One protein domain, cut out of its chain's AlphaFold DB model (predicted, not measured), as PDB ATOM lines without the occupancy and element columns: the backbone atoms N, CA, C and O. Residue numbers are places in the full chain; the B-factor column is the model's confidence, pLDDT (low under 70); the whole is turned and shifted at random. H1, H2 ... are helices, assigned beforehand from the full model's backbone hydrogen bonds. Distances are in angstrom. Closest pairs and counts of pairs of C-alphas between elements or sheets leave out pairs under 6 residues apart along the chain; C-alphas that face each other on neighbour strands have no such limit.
ATOM      1  N   LYS A 131     213.359 176.531 158.025       95.75
ATOM      2  CA  LYS A 131     212.923 177.914 158.225       95.75
ATOM      3  C   LYS A 131     211.504 178.112 157.693       95.75
ATOM      4  O   LYS A 131     210.641 178.540 158.454       95.75
ATOM      5  N   GLU A 132     211.252 177.726 156.446       93.06
ATOM      6  CA  GLU A 132     209.929 177.846 155.827       93.06
ATOM      7  C   GLU A 132     208.896 176.962 156.533       93.06
ATOM      8  O   GLU A 132     207.780 177.409 156.782       93.06
ATOM      9  N   ARG A 133     209.268 175.745 156.967       93.06
ATOM     10  CA  ARG A 133     208.384 174.907 157.802       93.06
ATOM     11  C   ARG A 133     207.984 175.595 159.104       93.06
ATOM     12  O   ARG A 133     206.822 175.534 159.506       93.06
ATOM     13  N   ASN A 134     208.934 176.241 159.779       95.31
ATOM     14  CA  ASN A 134     208.667 176.962 161.022       95.31
ATOM     15  C   ASN A 134     207.768 178.184 160.782       95.31
ATOM     16  O   ASN A 134     206.881 178.456 161.593       95.31
ATOM     17  N   GLU A 135     207.981 178.905 159.683       95.06
ATOM     18  CA  GLU A 135     207.153 180.045 159.279       95.06
ATOM     19  C   GLU A 135     205.724 179.604 158.950       95.06
ATOM     20  O   GLU A 135     204.779 180.141 159.535       95.06
ATOM     21  N   LEU A 136     205.562 178.562 158.127       93.75
ATOM     22  CA  LEU A 136     204.265 177.970 157.799       93.75
ATOM     23  C   LEU A 136     203.528 177.521 159.062       93.75
ATOM     24  O   LEU A 136     202.377 177.906 159.278       93.75
ATOM     25  N   ARG A 137     204.192 176.758 159.941       94.06
ATOM     26  CA  ARG A 137     203.614 176.311 161.217       94.06
ATOM     27  C   ARG A 137     203.159 177.490 162.071       94.06
ATOM     28  O   ARG A 137     202.073 177.451 162.639       94.06
ATOM     29  N   LYS A 138     203.985 178.532 162.190       96.69
ATOM     30  CA  LYS A 138     203.665 179.711 163.002       96.69
ATOM     31  C   LYS A 138     202.444 180.447 162.453       96.69
ATOM     32  O   LYS A 138     201.568 180.819 163.231       96.69
ATOM     33  N   ILE A 139     202.388 180.658 161.138       96.56
ATOM     34  CA  ILE A 139     201.295 181.378 160.476       96.56
ATOM     35  C   ILE A 139     199.992 180.577 160.558       96.56
ATOM     36  O   ILE A 139     198.982 181.098 161.030       96.56
ATOM     37  N   THR A 140     200.019 179.300 160.172       95.31
ATOM     38  CA  THR A 140     198.836 178.426 160.207       95.31
ATOM     39  C   THR A 140     198.306 178.245 161.627       95.31
ATOM     40  O   THR A 140     197.101 178.362 161.844       95.31
ATOM     41  N   GLU A 141     199.175 178.065 162.626       96.12
ATOM     42  CA  GLU A 141     198.747 177.980 164.024       96.12
ATOM     43  C   GLU A 141     198.143 179.301 164.512       96.12
ATOM     44  O   GLU A 141     197.101 179.301 165.169       96.12
ATOM     45  N   GLN A 142     198.731 180.443 164.142       97.50
ATOM     46  CA  GLN A 142     198.168 181.749 164.480       97.50
ATOM     47  C   GLN A 142     196.772 181.939 163.872       97.50
ATOM     48  O   GLN A 142     195.865 182.406 164.562       97.50
ATOM     49  N   TYR A 143     196.572 181.565 162.606       97.69
ATOM     50  CA  TYR A 143     195.268 181.657 161.944       97.69
ATOM     51  C   TYR A 143     194.253 180.688 162.546       97.69
ATOM     52  O   TYR A 143     193.115 181.084 162.798       97.69
ATOM     53  N   ARG A 144     194.669 179.464 162.889       96.06
ATOM     54  CA  ARG A 144     193.829 178.487 163.594       96.06
ATOM     55  C   ARG A 144     193.393 179.001 164.969       96.06
ATOM     56  O   ARG A 144     192.224 178.873 165.334       96.06
ATOM     57  N   LEU A 145     194.302 179.609 165.732       95.81
ATOM     58  CA  LEU A 145     193.986 180.221 167.024       95.81
ATOM     59  C   LEU A 145     193.051 181.423 166.866       95.81
ATOM     60  O   LEU A 145     192.097 181.543 167.627       95.81
ATOM     61  N   ASN A 146     193.256 182.267 165.853       97.19
ATOM     62  CA  ASN A 146     192.378 183.405 165.579       97.19
ATOM     63  C   ASN A 146     190.974 182.971 165.131       97.19
ATOM     64  O   ASN A 146     189.978 183.568 165.545       97.19
ATOM     65  N   LEU A 147     190.880 181.901 164.337       96.00
ATOM     66  CA  LEU A 147     189.620 181.240 164.001       96.00
ATOM     67  C   LEU A 147     188.890 180.797 165.276       96.00
ATOM     68  O   LEU A 147     187.708 181.093 165.431       96.00
ATOM     69  N   MET A 148     189.589 180.139 166.209       93.75
ATOM     70  CA  MET A 148     189.009 179.736 167.499       93.75
ATOM     71  C   MET A 148     188.587 180.925 168.342       93.75
ATOM     72  O   MET A 148     187.480 180.931 168.878       93.75
ATOM     73  N   ASP A 149     189.431 181.946 168.426       95.25
ATOM     74  CA  ASP A 149     189.131 183.121 169.223       95.25
ATOM     75  C   ASP A 149     187.905 183.853 168.677       95.25
ATOM     76  O   ASP A 149     187.127 184.384 169.456       95.25
ATOM     77  N   THR A 150     187.667 183.839 167.366       95.75
ATOM     78  CA  THR A 150     186.525 184.521 166.736       95.75
ATOM     79  C   THR A 150     185.276 183.653 166.583       95.75
ATOM     80  O   THR A 150     184.229 184.157 166.161       95.75
ATOM     81  N   LEU A 151     185.336 182.374 166.965       94.50
ATOM     82  CA  LEU A 151     184.209 181.450 166.892       94.50
ATOM     83  C   LEU A 151     183.311 181.556 168.132       94.50
ATOM     84  O   LEU A 151     183.411 180.773 169.081       94.50
ATOM     85  N   GLY A 152     182.407 182.535 168.127       93.44
ATOM     86  CA  GLY A 152     181.481 182.761 169.238       93.44
ATOM     87  C   GLY A 152     182.233 183.021 170.547       93.44
ATOM     88  O   GLY A 152     183.088 183.902 170.607       93.44
ATOM     89  N   LEU A 153     181.927 182.239 171.585       95.25
ATOM     90  CA  LEU A 153     182.588 182.309 172.895       95.25
ATOM     91  C   LEU A 153     183.717 181.273 173.064       95.25
ATOM     92  O   LEU A 153     184.216 181.084 174.173       95.25
ATOM     93  N   SER A 154     184.160 180.624 171.980       94.81
ATOM     94  CA  SER A 154     185.174 179.557 172.036       94.81
ATOM     95  C   SER A 154     186.521 180.015 172.600       94.81
ATOM     96  O   SER A 154     187.245 179.205 173.181       94.81
ATOM     97  N   TYR A 155     186.828 181.314 172.544       95.06
ATOM     98  CA  TYR A 155     187.997 181.915 173.201       95.06
ATOM     99  C   TYR A 155     188.009 181.708 174.733       95.06
ATOM    100  O   TYR A 155     189.063 181.733 175.376       95.06
ATOM    101  N   ALA A 156     186.835 181.481 175.330       96.88
ATOM    102  CA  ALA A 156     186.641 181.258 176.757       96.88
ATOM    103  C   ALA A 156     186.459 179.776 177.132       96.88
ATOM    104  O   ALA A 156     186.153 179.464 178.284       96.88
ATOM    105  N   ARG A 157     186.670 178.844 176.190       94.69
ATOM    106  CA  ARG A 157     186.359 177.424 176.398       94.69
ATOM    107  C   ARG A 157     187.098 176.792 177.579       94.69
ATOM    108  O   ARG A 157     188.305 176.999 177.793       94.69
ATOM    109  N   SER A 158     186.375 175.982 178.348       95.38
ATOM    110  CA  SER A 158     186.904 175.256 179.507       95.38
ATOM    111  C   SER A 158     185.941 174.161 179.969       95.38
ATOM    112  O   SER A 158     184.731 174.320 179.884       95.38
ATOM    113  N   PHE A 159     186.473 173.080 180.542       95.06
ATOM    114  CA  PHE A 159     185.677 172.058 181.240       95.06
ATOM    115  C   PHE A 159     185.230 172.486 182.649       95.06
ATOM    116  O   PHE A 159     184.380 171.846 183.251       95.06
ATOM    117  N   HIS A 160     185.809 173.562 183.187       96.69
ATOM    118  CA  HIS A 160     185.480 174.104 184.508       96.69
ATOM    119  C   HIS A 160     184.858 175.488 184.352       96.69
ATOM    120  O   HIS A 160     185.477 176.355 183.722       96.69
ATOM    121  N   LEU A 161     183.690 175.705 184.965       96.25
ATOM    122  CA  LEU A 161     182.932 176.953 184.857       96.25
ATOM    123  C   LEU A 161     183.739 178.168 185.329       96.25
ATOM    124  O   LEU A 161     183.833 179.152 184.604       96.25
ATOM    125  N   SER A 162     184.394 178.088 186.491       97.12
ATOM    126  CA  SER A 162     185.211 179.190 187.026       97.12
ATOM    127  C   SER A 162     186.306 179.621 186.047       97.12
ATOM    128  O   SER A 162     186.441 180.802 185.735       97.12
ATOM    129  N   LYS A 163     187.035 178.657 185.474       97.31
ATOM    130  CA  LYS A 163     188.040 178.918 184.434       97.31
ATOM    131  C   LYS A 163     187.410 179.495 183.161       97.31
ATOM    132  O   LYS A 163     188.030 180.348 182.536       97.31
ATOM    133  N   ALA A 164     186.209 179.053 182.777       97.38
ATOM    134  CA  ALA A 164     185.495 179.593 181.621       97.38
ATOM    135  C   ALA A 164     185.157 181.078 181.824       97.38
ATOM    136  O   ALA A 164     185.455 181.899 180.964       97.38
ATOM    137  N   LEU A 165     184.620 181.434 182.994       97.75
ATOM    138  CA  LEU A 165     184.269 182.812 183.352       97.75
ATOM    139  C   LEU A 165     185.504 183.718 183.460       97.75
ATOM    140  O   LEU A 165     185.499 184.831 182.939       97.75
ATOM    141  N   ILE A 166     186.598 183.229 184.057       98.12
ATOM    142  CA  ILE A 166     187.870 183.969 184.105       98.12
ATOM    143  C   ILE A 166     188.374 184.252 182.687       98.12
ATOM    144  O   ILE A 166     188.753 185.383 182.377       98.12
ATOM    145  N   LYS A 167     188.369 183.247 181.802       97.62
ATOM    146  CA  LYS A 167     188.769 183.435 180.400       97.62
ATOM    147  C   LYS A 167     187.829 184.380 179.659       97.62
ATOM    148  O   LYS A 167     188.314 185.189 178.877       97.62
ATOM    149  N   LEU A 168     186.524 184.324 179.933       97.38
ATOM    150  CA  LEU A 168     185.526 185.191 179.305       97.38
ATOM    151  C   LEU A 168     185.898 186.669 179.437       97.38
ATOM    152  O   LEU A 168     185.733 187.402 178.469       97.38
ATOM    153  N   ILE A 169     186.463 187.066 180.582       97.69
ATOM    154  CA  ILE A 169     186.935 188.429 180.856       97.69
ATOM    155  C   ILE A 169     188.379 188.616 180.368       97.69
ATOM    156  O   ILE A 169     188.660 189.480 179.542       97.69
ATOM    157  N   THR A 170     189.311 187.788 180.846       97.94
ATOM    158  CA  THR A 170     190.760 187.990 180.631       97.94
ATOM    159  C   THR A 170     191.205 187.830 179.178       97.94
ATOM    160  O   THR A 170     192.194 188.430 178.761       97.94
ATOM    161  N   ARG A 171     190.490 187.032 178.378       97.06
ATOM    162  CA  ARG A 171     190.788 186.821 176.955       97.06
ATOM    163  C   ARG A 171     189.952 187.718 176.038       97.06
ATOM    164  O   ARG A 171     190.271 187.806 174.852       97.06
ATOM    165  N   TYR A 172     188.946 188.428 176.564       97.31
ATOM    166  CA  TYR A 172     188.099 189.324 175.770       97.31
ATOM    167  C   TYR A 172     188.880 190.410 175.013       97.31
ATOM    168  O   TYR A 172     188.578 190.614 173.838       97.31
ATOM    169  N   PRO A 173     189.917 191.063 175.583       97.69
ATOM    170  CA  PRO A 173     190.694 192.049 174.831       97.69
ATOM    171  C   PRO A 173     191.326 191.468 173.560       97.69
ATOM    172  O   PRO A 173     191.295 192.110 172.508       97.69
ATOM    173  N   ASN A 174     191.847 190.234 173.626       96.50
ATOM    174  CA  ASN A 174     192.398 189.555 172.452       96.50
ATOM    175  C   ASN A 174     191.296 189.163 171.466       96.50
ATOM    176  O   ASN A 174     191.411 189.483 170.288       96.50
ATOM    177  N   HIS A 175     190.208 188.552 171.952       96.62
ATOM    178  CA  HIS A 175     189.030 188.228 171.141       96.62
ATOM    179  C   HIS A 175     188.552 189.447 170.342       96.62
ATOM    180  O   HIS A 175     188.400 189.380 169.125       96.62
ATOM    181  N   PHE A 176     188.378 190.585 171.014       97.31
ATOM    182  CA  PHE A 176     187.928 191.827 170.399       97.31
ATOM    183  C   PHE A 176     188.930 192.361 169.369       97.31
ATOM    184  O   PHE A 176     188.534 192.738 168.266       97.31
ATOM    185  N   LYS A 177     190.232 192.353 169.690       97.75
ATOM    186  CA  LYS A 177     191.297 192.760 168.761       97.75
ATOM    187  C   LYS A 177     191.306 191.899 167.496       97.75
ATOM    188  O   LYS A 177     191.347 192.443 166.398       97.75
ATOM    189  N   VAL A 178     191.253 190.576 167.638       97.38
ATOM    190  CA  VAL A 178     191.272 189.630 166.511       97.38
ATOM    191  C   VAL A 178     189.987 189.742 165.683       97.38
ATOM    192  O   VAL A 178     190.045 189.763 164.455       97.38
ATOM    193  N   LYS A 179     188.830 189.911 166.337       96.62
ATOM    194  CA  LYS A 179     187.528 190.082 165.674       96.62
ATOM    195  C   LYS A 179     187.414 191.389 164.885       96.62
ATOM    196  O   LYS A 179     186.698 191.424 163.890       96.62
ATOM    197  N   LYS A 180     188.122 192.449 165.300       97.50
ATOM    198  CA  LYS A 180     188.234 193.702 164.528       97.50
ATOM    199  C   LYS A 180     188.954 193.519 163.193       97.50
ATOM    200  O   LYS A 180     188.652 194.249 162.260       97.50
ATOM    201  N   VAL A 181     189.903 192.586 163.120       97.81
ATOM    202  CA  VAL A 181     190.630 192.280 161.879       97.81
ATOM    203  C   VAL A 181     189.764 191.426 160.954       97.81
ATOM    204  O   VAL A 181     189.669 191.713 159.768       97.81
ATOM    205  N   GLY A 182     189.092 190.410 161.497       96.81
ATOM    206  CA  GLY A 182     188.173 189.583 160.726       96.81
ATOM    207  C   GLY A 182     187.368 188.618 161.586       96.81
ATOM    208  O   GLY A 182     187.721 188.320 162.729       96.81
ATOM    209  N   ASN A 183     186.256 188.137 161.033       95.62
ATOM    210  CA  ASN A 183     185.413 187.129 161.675       95.62
ATOM    211  C   ASN A 183     185.999 185.710 161.507       95.62
ATOM    212  O   ASN A 183     187.037 185.514 160.881       95.62
ATOM    213  N   ASN A 184     185.316 184.704 162.049       94.38
ATOM    214  CA  ASN A 184     185.756 183.312 161.961       94.38
ATOM    215  C   ASN A 184     185.902 182.818 160.509       94.38
ATOM    216  O   ASN A 184     186.825 182.068 160.223       94.38
ATOM    217  N   GLN A 185     185.042 183.253 159.582       95.44
ATOM    218  CA  GLN A 185     185.168 182.877 158.171       95.44
ATOM    219  C   GLN A 185     186.447 183.455 157.552       95.44
ATOM    220  O   GLN A 185     187.202 182.717 156.938       95.44
ATOM    221  N   TYR A 186     186.749 184.730 157.809       96.88
ATOM    222  CA  TYR A 186     187.984 185.365 157.339       96.88
ATOM    223  C   TYR A 186     189.240 184.601 157.789       96.88
ATOM    224  O   TYR A 186     190.121 184.304 156.986       96.88
ATOM    225  N   TRP A 187     189.314 184.231 159.072       97.06
ATOM    226  CA  TRP A 187     190.460 183.475 159.591       97.06
ATOM    227  C   TRP A 187     190.523 182.042 159.065       97.06
ATOM    228  O   TRP A 187     191.622 181.517 158.883       97.06
ATOM    229  N   ARG A 188     189.370 181.415 158.797       95.94
ATOM    230  CA  ARG A 188     189.307 180.123 158.102       95.94
ATOM    231  C   ARG A 188     189.902 180.232 156.702       95.94
ATOM    232  O   ARG A 188     190.738 179.405 156.360       95.94
ATOM    233  N   ASP A 189     189.489 181.227 155.924       95.94
ATOM    234  CA  ASP A 189     189.913 181.375 154.530       95.94
ATOM    235  C   ASP A 189     191.430 181.607 154.445       95.94
ATOM    236  O   ASP A 189     192.114 180.983 153.632       95.94
ATOM    237  N   LEU A 190     191.982 182.421 155.353       96.88
ATOM    238  CA  LEU A 190     193.430 182.592 155.494       96.88
ATOM    239  C   LEU A 190     194.139 181.290 155.884       96.88
ATOM    240  O   LEU A 190     195.153 180.943 155.284       96.88
ATOM    241  N   TYR A 191     193.609 180.553 156.868       96.12
ATOM    242  CA  TYR A 191     194.168 179.258 157.259       96.12
ATOM    243  C   TYR A 191     194.199 178.283 156.078       96.12
ATOM    244  O   TYR A 191     195.238 177.686 155.820       96.12
ATOM    245  N   GLN A 192     193.086 178.137 155.350       93.25
ATOM    246  CA  GLN A 192     193.001 177.229 154.206       93.25
ATOM    247  C   GLN A 192     193.943 177.652 153.080       93.25
ATOM    248  O   GLN A 192     194.597 176.793 152.497       93.25
ATOM    249  N   THR A 193     194.040 178.954 152.803       93.38
ATOM    250  CA  THR A 193     194.945 179.489 151.777       93.38
ATOM    251  C   THR A 193     196.396 179.145 152.095       93.38
ATOM    252  O   THR A 193     197.107 178.680 151.215       93.38
ATOM    253  N   GLU A 194     196.833 179.330 153.342       92.75
ATOM    254  CA  GLU A 194     198.206 179.019 153.751       92.75
ATOM    255  C   GLU A 194     198.472 177.517 153.850       92.75
ATOM    256  O   GLU A 194     199.495 177.053 153.361       92.75
ATOM    257  N   ALA A 195     197.561 176.748 154.451       90.25
ATOM    258  CA  ALA A 195     197.742 175.309 154.652       90.25
ATOM    259  C   ALA A 195     197.767 174.528 153.330       90.25
ATOM    260  O   ALA A 195     198.497 173.550 153.210       90.25
ATOM    261  N   LYS A 196     196.996 174.973 152.329       88.31
ATOM    262  CA  LYS A 196     196.917 174.334 151.008       88.31
ATOM    263  C   LYS A 196     197.942 174.865 150.009       88.31
ATOM    264  O   LYS A 196     197.847 174.534 148.825       88.31
ATOM    265  N   LYS A 197     198.887 175.715 150.427       84.56
ATOM    266  CA  LYS A 197     199.935 176.174 149.514       84.56
ATOM    267  C   LYS A 197     200.660 174.956 148.939       84.56
ATOM    268  O   LYS A 197     201.031 174.056 149.697       84.56
TER     269      LYS A 197
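What this domain is: This is residues 131 to 197 of the 208 residues of the protein "LICD family protein" of Enterococcus faecalis EnGen0311 (UniProt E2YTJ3). The longest helix, H1, and the last, H4, lie side by side, running opposite ways; H3 crosses the last residues of H1, and H2 makes the far end of an elongated shape, touching no helix. The 67 printed residues hold H1, H2, H3 and H4 in that order, all helix, with no named strand. The whole is only just loose, close to compact, with a radius of gyration of the C-alphas of 13.3 A and spans of 40 by 22 by 17 A.

Where its parts are: H1, residues 131 to 150, is 28.5 A long and begins at C-alpha 131 (212.923, 177.914, 158.225). H4 is residues 184 to 195, 16.2 A, ending at C-alpha 195 (197.742, 175.309, 154.652). H2 is residues 161 to 170, 14.2 A, and H3 residues 172 to 181, 14.4 A.

How they stand to each other: H1 and H4 touch at a shallow tilt of 16 degrees, opposite ways; their closest C-alphas, of Leu 147 and Asn 184, are 4.8 A apart. H1 touches H3 with residues 146 to 150 alone, only just about perpendicular at 71 degrees; the closest C-alphas, of Asp 149 and His 175, are 5.5 A apart. H2 is apart from H1 and H4, and meets H3 only through their link. In H1, H2 and H4 every O i to N i+4 pair is within hydrogen-bond range; in H3, 5 of 6.

The domain as a whole: The C-alphas farthest apart, of Ser 162 and Lys 197, are 40.4 A apart. The printed part has no cut, no link is long, and no printed residue is under 70 in pLDDT.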